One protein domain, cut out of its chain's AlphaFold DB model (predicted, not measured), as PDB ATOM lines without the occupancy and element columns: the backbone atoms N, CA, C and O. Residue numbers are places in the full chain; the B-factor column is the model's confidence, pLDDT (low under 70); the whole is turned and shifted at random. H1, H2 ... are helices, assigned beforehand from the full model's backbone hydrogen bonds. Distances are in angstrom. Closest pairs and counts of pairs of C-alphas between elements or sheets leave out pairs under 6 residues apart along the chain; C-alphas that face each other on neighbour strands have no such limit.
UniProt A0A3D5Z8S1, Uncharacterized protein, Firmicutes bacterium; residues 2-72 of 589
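Overview. This is residues 2 to 72 of the 589 residues of an uncharacterized protein of Firmicutes bacterium (UniProt A0A3D5Z8S1). Five short helices make a compact, rounded body in which H1 and H5 lie at opposite sides with H2 and H3 between them, and H4 closes one end. The link of residues 24 to 32 lies toward the other end. The printed part has 71 residues with five named helices, H1 to H5 in chain order, and no named strand; its class is all helix. The radius of gyration of the C-alphas is 11.1 A, and the C-alphas span 30 by 24 by 21 A.

Arrangement. The longest helix, H5, residues 58 to 70, touches H3, residues 33 to 41, with residues 65 to 69 alone. Their closest C-alphas, of Leu 68 and Ile 37, are 7.0 A apart, and they are about perpendicular, only just, at 71 degrees. H5 touches H4, residues 48 to 54, only at the corner and only just, with 3 pairs of C-alphas within 8 A; Leu 52 and Leu 58 have the closest C-alphas, 5.4 A apart. H4 touches H2, residues 14 to 23, about perpendicular at 80 degrees, with the C-alphas of Leu 16 and Tyr 49 closest at 5.1 A. H2 touches H1, residues 2 to 12, at a steep tilt of 52 degrees, opposite ways; the closest C-alphas, of Lys 9 and Ala 17, are 5.1 A apart. H1 and H3 only just touch, with 3 pairs of C-alphas within 8 A, at a shallow tilt of 16 degrees, the same way; Ile 8 and Leu 35 have the closest C-alphas, 6.4 A apart. The helix packing is mostly crossed, with steep or about perpendicular tilts. H1 and H5 are apart. Every O i to N i+4 pair is within hydrogen-bond range in H1, H2, H3, H4 and H5.

Along the chain. H5 measures 18.4 A from C-alpha 58 to C-alpha 70, which is at (44.490, -27.072, -34.102). H1 begins with C-alpha 2 at (37.594, -31.338, -12.984) and measures 15.2 A. H2 measures 14.3 A, H3 12.4 A and H4 10.1 A.

Size, cuts and confidence. The C-alphas farthest apart, of Ile 54 and Glu 72, are 30.8 A apart. The printed part has no cut and no long link. The mean pLDDT of the printed part is 90.2; residues 71 to 72 are under 70.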
ATOM      1  N   ASP A   2      38.895 -31.480 -13.697       79.62
ATOM      2  CA  ASP A   2      37.594 -31.338 -12.984       79.62
ATOM      3  C   ASP A   2      37.251 -29.896 -12.552       79.62
ATOM      4  O   ASP A   2      36.082 -29.501 -12.498       79.62
ATOM      5  N   TYR A   3      38.264 -29.076 -12.266       87.25
ATOM      6  CA  TYR A   3      38.087 -27.653 -11.965       87.25
ATOM      7  C   TYR A   3      37.640 -26.836 -13.191       87.25
ATOM      8  O   TYR A   3      36.810 -25.933 -13.073       87.25
ATOM      9  N   GLU A   4      38.145 -27.176 -14.376       92.88
ATOM     10  CA  GLU A   4      37.798 -26.524 -15.640       92.88
ATOM     11  C   GLU A   4      36.355 -26.832 -16.048       92.88
ATOM     12  O   GLU A   4      35.572 -25.915 -16.299       92.88
ATOM     13  N   LEU A   5      35.953 -28.107 -15.985       92.31
ATOM     14  CA  LEU A   5      34.574 -28.529 -16.252       92.31
ATOM     15  C   LEU A   5      33.569 -27.872 -15.293       92.31
ATOM     16  O   LEU A   5      32.474 -27.501 -15.713       92.31
ATOM     17  N   LYS A   6      33.939 -27.640 -14.023       95.00
ATOM     18  CA  LYS A   6      33.110 -26.864 -13.079       95.00
ATOM     19  C   LYS A   6      32.906 -25.417 -13.537       95.00
ATOM     20  O   LYS A   6      31.804 -24.883 -13.388       95.00
ATOM     21  N   LYS A   7      33.929 -24.773 -14.111       96.25
ATOM     22  CA  LYS A   7      33.806 -23.421 -14.683       96.25
ATOM     23  C   LYS A   7      32.953 -23.416 -15.949       96.25
ATOM     24  O   LYS A   7      32.066 -22.570 -16.051       96.25
ATOM     25  N   ILE A   8      33.154 -24.377 -16.853       96.81
ATOM     26  CA  ILE A   8      32.317 -24.545 -18.053       96.81
ATOM     27  C   ILE A   8      30.855 -24.739 -17.639       96.81
ATOM     28  O   ILE A   8      29.994 -23.991 -18.095       96.81
ATOM     29  N   LYS A   9      30.575 -25.620 -16.668       96.62
ATOM     30  CA  LYS A   9      29.231 -25.799 -16.092       96.62
ATOM     31  C   LYS A   9      28.660 -24.484 -15.559       96.62
ATOM     32  O   LYS A   9      27.501 -24.150 -15.822       96.62
ATOM     33  N   LYS A  10      29.466 -23.689 -14.845       96.25
ATOM     34  CA  LYS A  10      29.058 -22.386 -14.295       96.25
ATOM     35  C   LYS A  10      28.783 -21.324 -15.363       96.25
ATOM     36  O   LYS A  10      27.903 -20.502 -15.125       96.25
ATOM     37  N   LEU A  11      29.437 -21.345 -16.518       95.75
ATOM     38  CA  LEU A  11      29.217 -20.356 -17.582       95.75
ATOM     39  C   LEU A  11      28.157 -20.811 -18.589       95.75
ATOM     40  O   LEU A  11      27.228 -20.060 -18.870       95.75
ATOM     41  N   TYR A  12      28.234 -22.064 -19.030       96.56
ATOM     42  CA  TYR A  12      27.490 -22.559 -20.185       96.56
ATOM     43  C   TYR A  12      26.436 -23.630 -19.883       96.56
ATOM     44  O   TYR A  12      25.679 -24.023 -20.761       96.56
ATOM     45  N   GLY A  13      26.340 -24.071 -18.628       95.44
ATOM     46  CA  GLY A  13      25.321 -25.031 -18.199       95.44
ATOM     47  C   GLY A  13      25.844 -26.459 -18.089       95.44
ATOM     48  O   GLY A  13      26.962 -26.776 -18.492       95.44
ATOM     49  N   GLU A  14      25.037 -27.303 -17.454       96.38
ATOM     50  CA  GLU A  14      25.385 -28.691 -17.141       96.38
ATOM     51  C   GLU A  14      25.528 -29.546 -18.396       96.38
ATOM     52  O   GLU A  14      26.546 -30.220 -18.555       96.38
ATOM     53  N   ASP A  15      24.578 -29.430 -19.319       96.81
ATOM     54  CA  ASP A  15      24.568 -30.233 -20.539       96.81
ATOM     55  C   ASP A  15      25.799 -29.965 -21.411       96.81
ATOM     56  O   ASP A  15      26.444 -30.910 -21.868       96.81
ATOM     57  N   LEU A  16      26.210 -28.695 -21.563       97.19
ATOM     58  CA  LEU A  16      27.432 -28.387 -22.308       97.19
ATOM     59  C   LEU A  16      28.670 -28.951 -21.606       97.19
ATOM     60  O   LEU A  16      29.549 -29.490 -22.266       97.19
ATOM     61  N   ALA A  17      28.749 -28.882 -20.274       96.38
ATOM     62  CA  ALA A  17      29.884 -29.446 -19.544       96.38
ATOM     63  C   ALA A  17      29.983 -30.973 -19.717       96.38
ATOM     64  O   ALA A  17      31.087 -31.500 -19.881       96.38
ATOM     65  N   HIS A  18      28.849 -31.681 -19.727       95.31
ATOM     66  CA  HIS A  18      28.806 -33.114 -20.029       95.31
ATOM     67  C   HIS A  18      29.226 -33.409 -21.467       95.31
ATOM     68  O   HIS A  18      30.066 -34.284 -21.687       95.31
ATOM     69  N   TYR A  19      28.706 -32.643 -22.428       95.25
ATOM     70  CA  TYR A  19      29.094 -32.758 -23.828       95.25
ATOM     71  C   TYR A  19      30.597 -32.533 -24.019       95.25
ATOM     72  O   TYR A  19      31.257 -33.333 -24.682       95.25
ATOM     73  N   CYS A  20      31.156 -31.506 -23.375       94.69
ATOM     74  CA  CYS A  20      32.580 -31.204 -23.419       94.69
ATOM     75  C   CYS A  20      33.435 -32.339 -22.851       94.69
ATOM     76  O   CYS A  20      34.421 -32.729 -23.469       94.69
ATOM     77  N   ARG A  21      33.042 -32.906 -21.702       91.31
ATOM     78  CA  ARG A  21      33.744 -34.051 -21.101       91.31
ATOM     79  C   ARG A  21      33.768 -35.262 -22.037       91.31
ATOM     80  O   ARG A  21      34.760 -35.984 -22.059       91.31
ATOM     81  N   ALA A  22      32.686 -35.489 -22.780       87.88
ATOM     82  CA  ALA A  22      32.563 -36.624 -23.687       87.88
ATOM     83  C   ALA A  22      33.308 -36.429 -25.019       87.88
ATOM     84  O   ALA A  22      33.838 -37.399 -25.552       87.88
ATOM     85  N   ASN A  23      33.349 -35.200 -25.548       86.81
ATOM     86  CA  ASN A  23      33.782 -34.940 -26.927       86.81
ATOM     87  C   ASN A  23      35.115 -34.198 -27.061       86.81
ATOM     88  O   ASN A  23      35.641 -34.176 -28.164       86.81
ATOM     89  N   PHE A  24      35.665 -33.617 -25.988       88.38
ATOM     90  CA  PHE A  24      36.910 -32.832 -26.026       88.38
ATOM     91  C   PHE A  24      37.931 -33.313 -24.986       88.38
ATOM     92  O   PHE A  24      38.635 -32.516 -24.364       88.38
ATOM     93  N   SER A  25      37.996 -34.627 -24.758       82.94
ATOM     94  CA  SER A  25      38.875 -35.229 -23.748       82.94
ATOM     95  C   SER A  25      40.359 -34.929 -23.982       82.94
ATOM     96  O   SER A  25      41.083 -34.751 -23.009       82.94
ATOM     97  N   SER A  26      40.787 -34.810 -25.244       81.31
ATOM     98  CA  SER A  26      42.152 -34.432 -25.626       81.31
ATOM     99  C   SER A  26      42.484 -32.980 -25.282       81.31
ATOM    100  O   SER A  26      43.508 -32.707 -24.666       81.31
ATOM    101  N   ILE A  27      41.587 -32.044 -25.605       84.88
ATOM    102  CA  ILE A  27      41.774 -30.614 -25.309       84.88
ATOM    103  C   ILE A  27      41.837 -30.386 -23.788       84.88
ATOM    104  O   ILE A  27      42.650 -29.599 -23.309       84.88
ATOM    105  N   LEU A  28      41.022 -31.117 -23.019       86.31
ATOM    106  CA  LEU A  28      40.968 -31.041 -21.553       86.31
ATOM    107  C   LEU A  28      42.236 -31.548 -20.836       86.31
ATOM    108  O   LEU A  28      42.315 -31.428 -19.610       86.31
ATOM    109  N   GLU A  29      43.202 -32.136 -21.550       81.56
ATOM    110  CA  GLU A  29      44.509 -32.482 -20.974       81.56
ATOM    111  C   GLU A  29      45.407 -31.264 -20.782       81.56
ATOM    112  O   GLU A  29      46.239 -31.247 -19.875       81.56
ATOM    113  N   THR A  30      45.214 -30.230 -21.604       83.19
ATOM    114  CA  THR A  30      45.883 -28.945 -21.421       83.19
ATOM    115  C   THR A  30      45.025 -28.094 -20.497       83.19
ATOM    116  O   THR A  30      44.009 -27.538 -20.913       83.19
ATOM    117  N   ASP A  31      45.419 -28.019 -19.225       85.00
ATOM    118  CA  ASP A  31      44.631 -27.358 -18.182       85.00
ATOM    119  C   ASP A  31      44.206 -25.934 -18.593       85.00
ATOM    120  O   ASP A  31      45.025 -25.026 -18.752       85.00
ATOM    121  N   GLY A  32      42.892 -25.726 -18.726       87.75
ATOM    122  CA  GLY A  32      42.292 -24.430 -19.046       87.75
ATOM    123  C   GLY A  32      42.168 -24.107 -20.538       87.75
ATOM    124  O   GLY A  32      41.584 -23.066 -20.858       87.75
ATOM    125  N   LEU A  33      42.675 -24.951 -21.443       91.06
ATOM    126  CA  LEU A  33      42.637 -24.693 -22.886       91.06
ATOM    127  C   LEU A  33      41.208 -24.693 -23.434       91.06
ATOM    128  O   LEU A  33      40.825 -23.753 -24.128       91.06
ATOM    129  N   LEU A  34      40.386 -25.689 -23.088       93.62
ATOM    130  CA  LEU A  34      39.010 -25.760 -23.589       93.62
ATOM    131  C   LEU A  34      38.178 -24.577 -23.080       93.62
ATOM    132  O   LEU A  34      37.428 -23.961 -23.835       93.62
ATOM    133  N   LEU A  35      38.327 -24.220 -21.805       95.25
ATOM    134  CA  LEU A  35      37.676 -23.053 -21.222       95.25
ATOM    135  C   LEU A  35      38.125 -21.761 -21.912       95.25
ATOM    136  O   LEU A  35      37.282 -20.896 -22.156       95.25
ATOM    137  N   LYS A  36      39.415 -21.620 -22.239       94.50
ATOM    138  CA  LYS A  36      39.940 -20.481 -23.005       94.50
ATOM    139  C   LYS A  36      39.299 -20.428 -24.393       94.50
ATOM    140  O   LYS A  36      38.759 -19.385 -24.744       94.50
ATOM    141  N   ILE A  37      39.273 -21.540 -25.134       93.94
ATOM    142  CA  ILE A  37      38.625 -21.627 -26.454       93.94
ATOM    143  C   ILE A  37      37.156 -21.196 -26.355       93.94
ATOM    144  O   ILE A  37      36.728 -20.299 -27.080       93.94
ATOM    145  N   LEU A  38      36.394 -21.757 -25.414       96.25
ATOM    146  CA  LEU A  38      34.981 -21.419 -25.241       96.25
ATOM    147  C   LEU A  38      34.778 -19.945 -24.871       96.25
ATOM    148  O   LEU A  38      33.963 -19.265 -25.482       96.25
ATOM    149  N   THR A  39      35.529 -19.420 -23.902       95.88
ATOM    150  CA  THR A  39      35.350 -18.035 -23.418       95.88
ATOM    151  C   THR A  39      35.884 -16.967 -24.368       95.88
ATOM    152  O   THR A  39      35.432 -15.816 -24.297       95.88
ATOM    153  N   ASN A  40      36.796 -17.335 -25.269       94.44
ATOM    154  CA  ASN A  40      37.282 -16.471 -26.338       94.44
ATOM    155  C   ASN A  40      36.328 -16.397 -27.529       94.44
ATOM    156  O   ASN A  40      36.360 -15.385 -28.210       94.44
ATOM    157  N   ASN A  41      35.481 -17.412 -27.741       93.81
ATOM    158  CA  ASN A  41      34.617 -17.497 -28.924       93.81
ATOM    159  C   ASN A  41      33.116 -17.419 -28.606       93.81
ATOM    160  O   ASN A  41      32.322 -17.138 -29.492       93.81
ATOM    161  N   PHE A  42      32.688 -17.634 -27.360       96.25
ATOM    162  CA  PHE A  42      31.274 -17.624 -26.976       96.25
ATOM    163  C   PHE A  42      31.061 -16.797 -25.716       96.25
ATOM    164  O   PHE A  42      31.645 -17.074 -24.660       96.25
ATOM    165  N   TYR A  43      30.160 -15.819 -25.784       95.94
ATOM    166  CA  TYR A  43      29.700 -15.139 -24.584       95.94
ATOM    167  C   TYR A  43      28.931 -16.124 -23.678       95.94
ATOM    168  O   TYR A  43      28.178 -16.959 -24.185       95.94
ATOM    169  N   PRO A  44      29.101 -16.073 -22.341       95.19
ATOM    170  CA  PRO A  44      28.452 -17.020 -21.438       95.19
ATOM    171  C   PRO A  44      26.927 -17.070 -21.597       95.19
ATOM    172  O   PRO A  44      26.236 -16.068 -21.416       95.19
ATOM    173  N   THR A  45      26.399 -18.263 -21.876       93.56
ATOM    174  CA  THR A  45      24.959 -18.540 -21.943       93.56
ATOM    175  C   THR A  45      24.667 -19.992 -21.584       93.56
ATOM    176  O   THR A  45      25.376 -20.901 -22.006       93.56
ATOM    177  N   LYS A  46      23.593 -20.224 -20.822       92.94
ATOM    178  CA  LYS A  46      23.177 -21.559 -20.360       92.94
ATOM    179  C   LYS A  46      22.485 -22.405 -21.415       92.94
ATOM    180  O   LYS A  46      22.294 -23.595 -21.199       92.94
ATOM    181  N   SER A  47      22.089 -21.797 -22.525       92.31
ATOM    182  CA  SER A  47      21.303 -22.465 -23.553       92.31
ATOM    183  C   SER A  47      22.133 -23.026 -24.702       92.31
ATOM    184  O   SER A  47      21.561 -23.732 -25.520       92.31
ATOM    185  N   LEU A  48      23.444 -22.747 -24.771       95.56
ATOM    186  CA  LEU A  48      24.271 -23.061 -25.945       95.56
ATOM    187  C   LEU A  48      24.121 -24.516 -26.400       95.56
ATOM    188  O   LEU A  48      23.823 -24.764 -27.560       95.56
ATOM    189  N   TYR A  49      24.231 -25.478 -25.479       97.00
ATOM    190  CA  TYR A  49      24.045 -26.893 -25.811       97.00
ATOM    191  C   TYR A  49      22.646 -27.201 -26.360       97.00
ATOM    192  O   TYR A  49      22.512 -27.905 -27.356       97.00
ATOM    193  N   LYS A  50      21.601 -26.671 -25.716       95.50
ATOM    194  CA  LYS A  50      20.210 -26.898 -26.127       95.50
ATOM    195  C   LYS A  50      19.946 -26.314 -27.515       95.50
ATOM    196  O   LYS A  50      19.297 -26.967 -28.324       95.50
ATOM    197  N   ASP A  51      20.458 -25.116 -27.780       94.81
ATOM    198  CA  ASP A  51      20.315 -24.440 -29.069       94.81
ATOM    199  C   ASP A  51      21.051 -25.232 -30.169       94.81
ATOM    200  O   ASP A  51      20.461 -25.530 -31.206       94.81
ATOM    201  N   LEU A  52      22.283 -25.683 -29.898       95.62
ATOM    202  CA  LEU A  52      23.046 -26.564 -30.793       95.62
ATOM    203  C   LEU A  52      22.325 -27.888 -31.074       95.62
ATOM    204  O   LEU A  52      22.354 -28.373 -32.200       95.62
ATOM    205  N   TYR A  53      21.693 -28.485 -30.065       95.31
ATOM    206  CA  TYR A  53      20.964 -29.744 -30.211       95.31
ATOM    207  C   TYR A  53      19.698 -29.584 -31.062       95.31
ATOM    208  O   TYR A  53      19.475 -30.375 -31.973       95.31
ATOM    209  N   ILE A  54      18.882 -28.554 -30.800       94.25
ATOM    210  CA  ILE A  54      17.628 -28.305 -31.537       94.25
ATOM    211  C   ILE A  54      17.898 -27.984 -33.012       94.25
ATOM    212  O   ILE A  54      17.097 -28.350 -33.868       94.25
ATOM    213  N   GLN A  55      19.015 -27.320 -33.305       91.94
ATOM    214  CA  GLN A  55      19.399 -26.925 -34.664       91.94
ATOM    215  C   GLN A  55      20.278 -27.959 -35.388       91.94
ATOM    216  O   GLN A  55      20.767 -27.675 -36.479       91.94
ATOM    217  N   ASP A  56      20.513 -29.132 -34.786       90.88
ATOM    218  CA  ASP A  56      21.389 -30.181 -35.329       90.88
ATOM    219  C   ASP A  56      22.820 -29.686 -35.650       90.88
ATOM    220  O   ASP A  56      23.425 -29.995 -36.675       90.88
ATOM    221  N   LYS A  57      23.381 -28.859 -34.757       90.06
ATOM    222  CA  LYS A  57      24.704 -28.214 -34.894       90.06
ATOM    223  C   LYS A  57      25.773 -28.753 -33.946       90.06
ATOM    224  O   LYS A  57      26.872 -28.207 -33.900       90.06
ATOM    225  N   LEU A  58      25.504 -29.822 -33.192       91.50
ATOM    226  CA  LEU A  58      26.492 -30.387 -32.259       91.50
ATOM    227  C   LEU A  58      27.763 -30.871 -32.975       91.50
ATOM    228  O   LEU A  58      28.859 -30.642 -32.468       91.50
ATOM    229  N   LEU A  59      27.638 -31.497 -34.152       85.31
ATOM    230  CA  LEU A  59      28.796 -31.946 -34.932       85.31
ATOM    231  C   LEU A  59      29.627 -30.758 -35.443       85.31
ATOM    232  O   LEU A  59      30.833 -30.724 -35.217       85.31
ATOM    233  N   SER A  60      28.983 -29.750 -36.036       85.00
ATOM    234  CA  SER A  60      29.663 -28.527 -36.489       85.00
ATOM    235  C   SER A  60      30.333 -27.777 -35.339       85.00
ATOM    236  O   SER A  60      31.456 -27.303 -35.470       85.00
ATOM    237  N   PHE A  61      29.691 -27.712 -34.170       92.38
ATOM    238  CA  PHE A  61      30.300 -27.130 -32.973       92.38
ATOM    239  C   PHE A  61      31.541 -27.905 -32.534       92.38
ATOM    240  O   PHE A  61      32.566 -27.298 -32.235       92.38
ATOM    241  N   LYS A  62      31.483 -29.240 -32.522       91.00
ATOM    242  CA  LYS A  62      32.647 -30.077 -32.218       91.00
ATOM    243  C   LYS A  62      33.805 -29.793 -33.172       91.00
ATOM    244  O   LYS A  62      34.919 -29.571 -32.702       91.00
ATOM    245  N   ASN A  63      33.533 -29.744 -34.471       84.88
ATOM    246  CA  ASN A  63      34.536 -29.445 -35.491       84.88
ATOM    247  C   ASN A  63      35.137 -28.058 -35.316       84.88
ATOM    248  O   ASN A  63      36.354 -27.927 -35.327       84.88
ATOM    249  N   TYR A  64      34.299 -27.051 -35.078       87.50
ATOM    250  CA  TYR A  64      34.730 -25.680 -34.835       87.50
ATOM    251  C   TYR A  64      35.668 -25.579 -33.622       87.50
ATOM    252  O   TYR A  64      36.716 -24.943 -33.689       87.50
ATOM    253  N   ILE A  65      35.354 -26.261 -32.514       91.44
ATOM    254  CA  ILE A  65      36.218 -26.278 -31.322       91.44
ATOM    255  C   ILE A  65      37.569 -26.954 -31.605       91.44
ATOM    256  O   ILE A  65      38.596 -26.454 -31.147       91.44
ATOM    257  N   TYR A  66      37.586 -28.050 -32.368       85.81
ATOM    258  CA  TYR A  66      38.832 -28.718 -32.764       85.81
ATOM    259  C   TYR A  66      39.649 -27.917 -33.785       85.81
ATOM    260  O   TYR A  66      40.874 -27.880 -33.699       85.81
ATOM    261  N   TYR A  67      38.992 -27.229 -34.718       83.31
ATOM    262  CA  TYR A  67      39.638 -26.279 -35.623       83.31
ATOM    263  C   TYR A  67      40.359 -25.189 -34.821       83.31
ATOM    264  O   TYR A  67      41.561 -24.979 -34.989       83.31
ATOM    265  N   LEU A  68      39.663 -24.586 -33.853       84.38
ATOM    266  CA  LEU A  68      40.237 -23.584 -32.957       84.38
ATOM    267  C   LEU A  68      41.381 -24.128 -32.089       84.38
ATOM    268  O   LEU A  68      42.297 -23.371 -31.777       84.38
ATOM    269  N   SER A  69      41.363 -25.411 -31.700       84.06
ATOM    270  CA  SER A  69      42.490 -26.021 -30.981       84.06
ATOM    271  C   SER A  69      43.687 -26.333 -31.882       84.06
ATOM    272  O   SER A  69      44.820 -26.307 -31.410       84.06
ATOM    273  N   ASN A  70      43.453 -26.632 -33.163       72.94
ATOM    274  CA  ASN A  70      44.490 -27.072 -34.102       72.94
ATOM    275  C   ASN A  70      45.222 -25.924 -34.808       72.94
ATOM    276  O   ASN A  70      46.337 -26.136 -35.276       72.94
ATOM    277  N   ILE A  71      44.665 -24.705 -34.840       59.38
ATOM    278  CA  ILE A  71      45.379 -23.505 -35.325       59.38
ATOM    279  C   ILE A  71      46.698 -23.267 -34.552       59.38
ATOM    280  O   ILE A  71      47.609 -22.625 -35.073       59.38
ATOM    281  N   GLU A  72      46.852 -23.821 -33.344       49.47
ATOM    282  CA  GLU A  72      48.090 -23.723 -32.557       49.47
ATOM    283  C   GLU A  72      49.162 -24.790 -32.910       49.47
ATOM    284  O   GLU A  72      50.290 -24.658 -32.441       49.47
TER     285      GLU A  72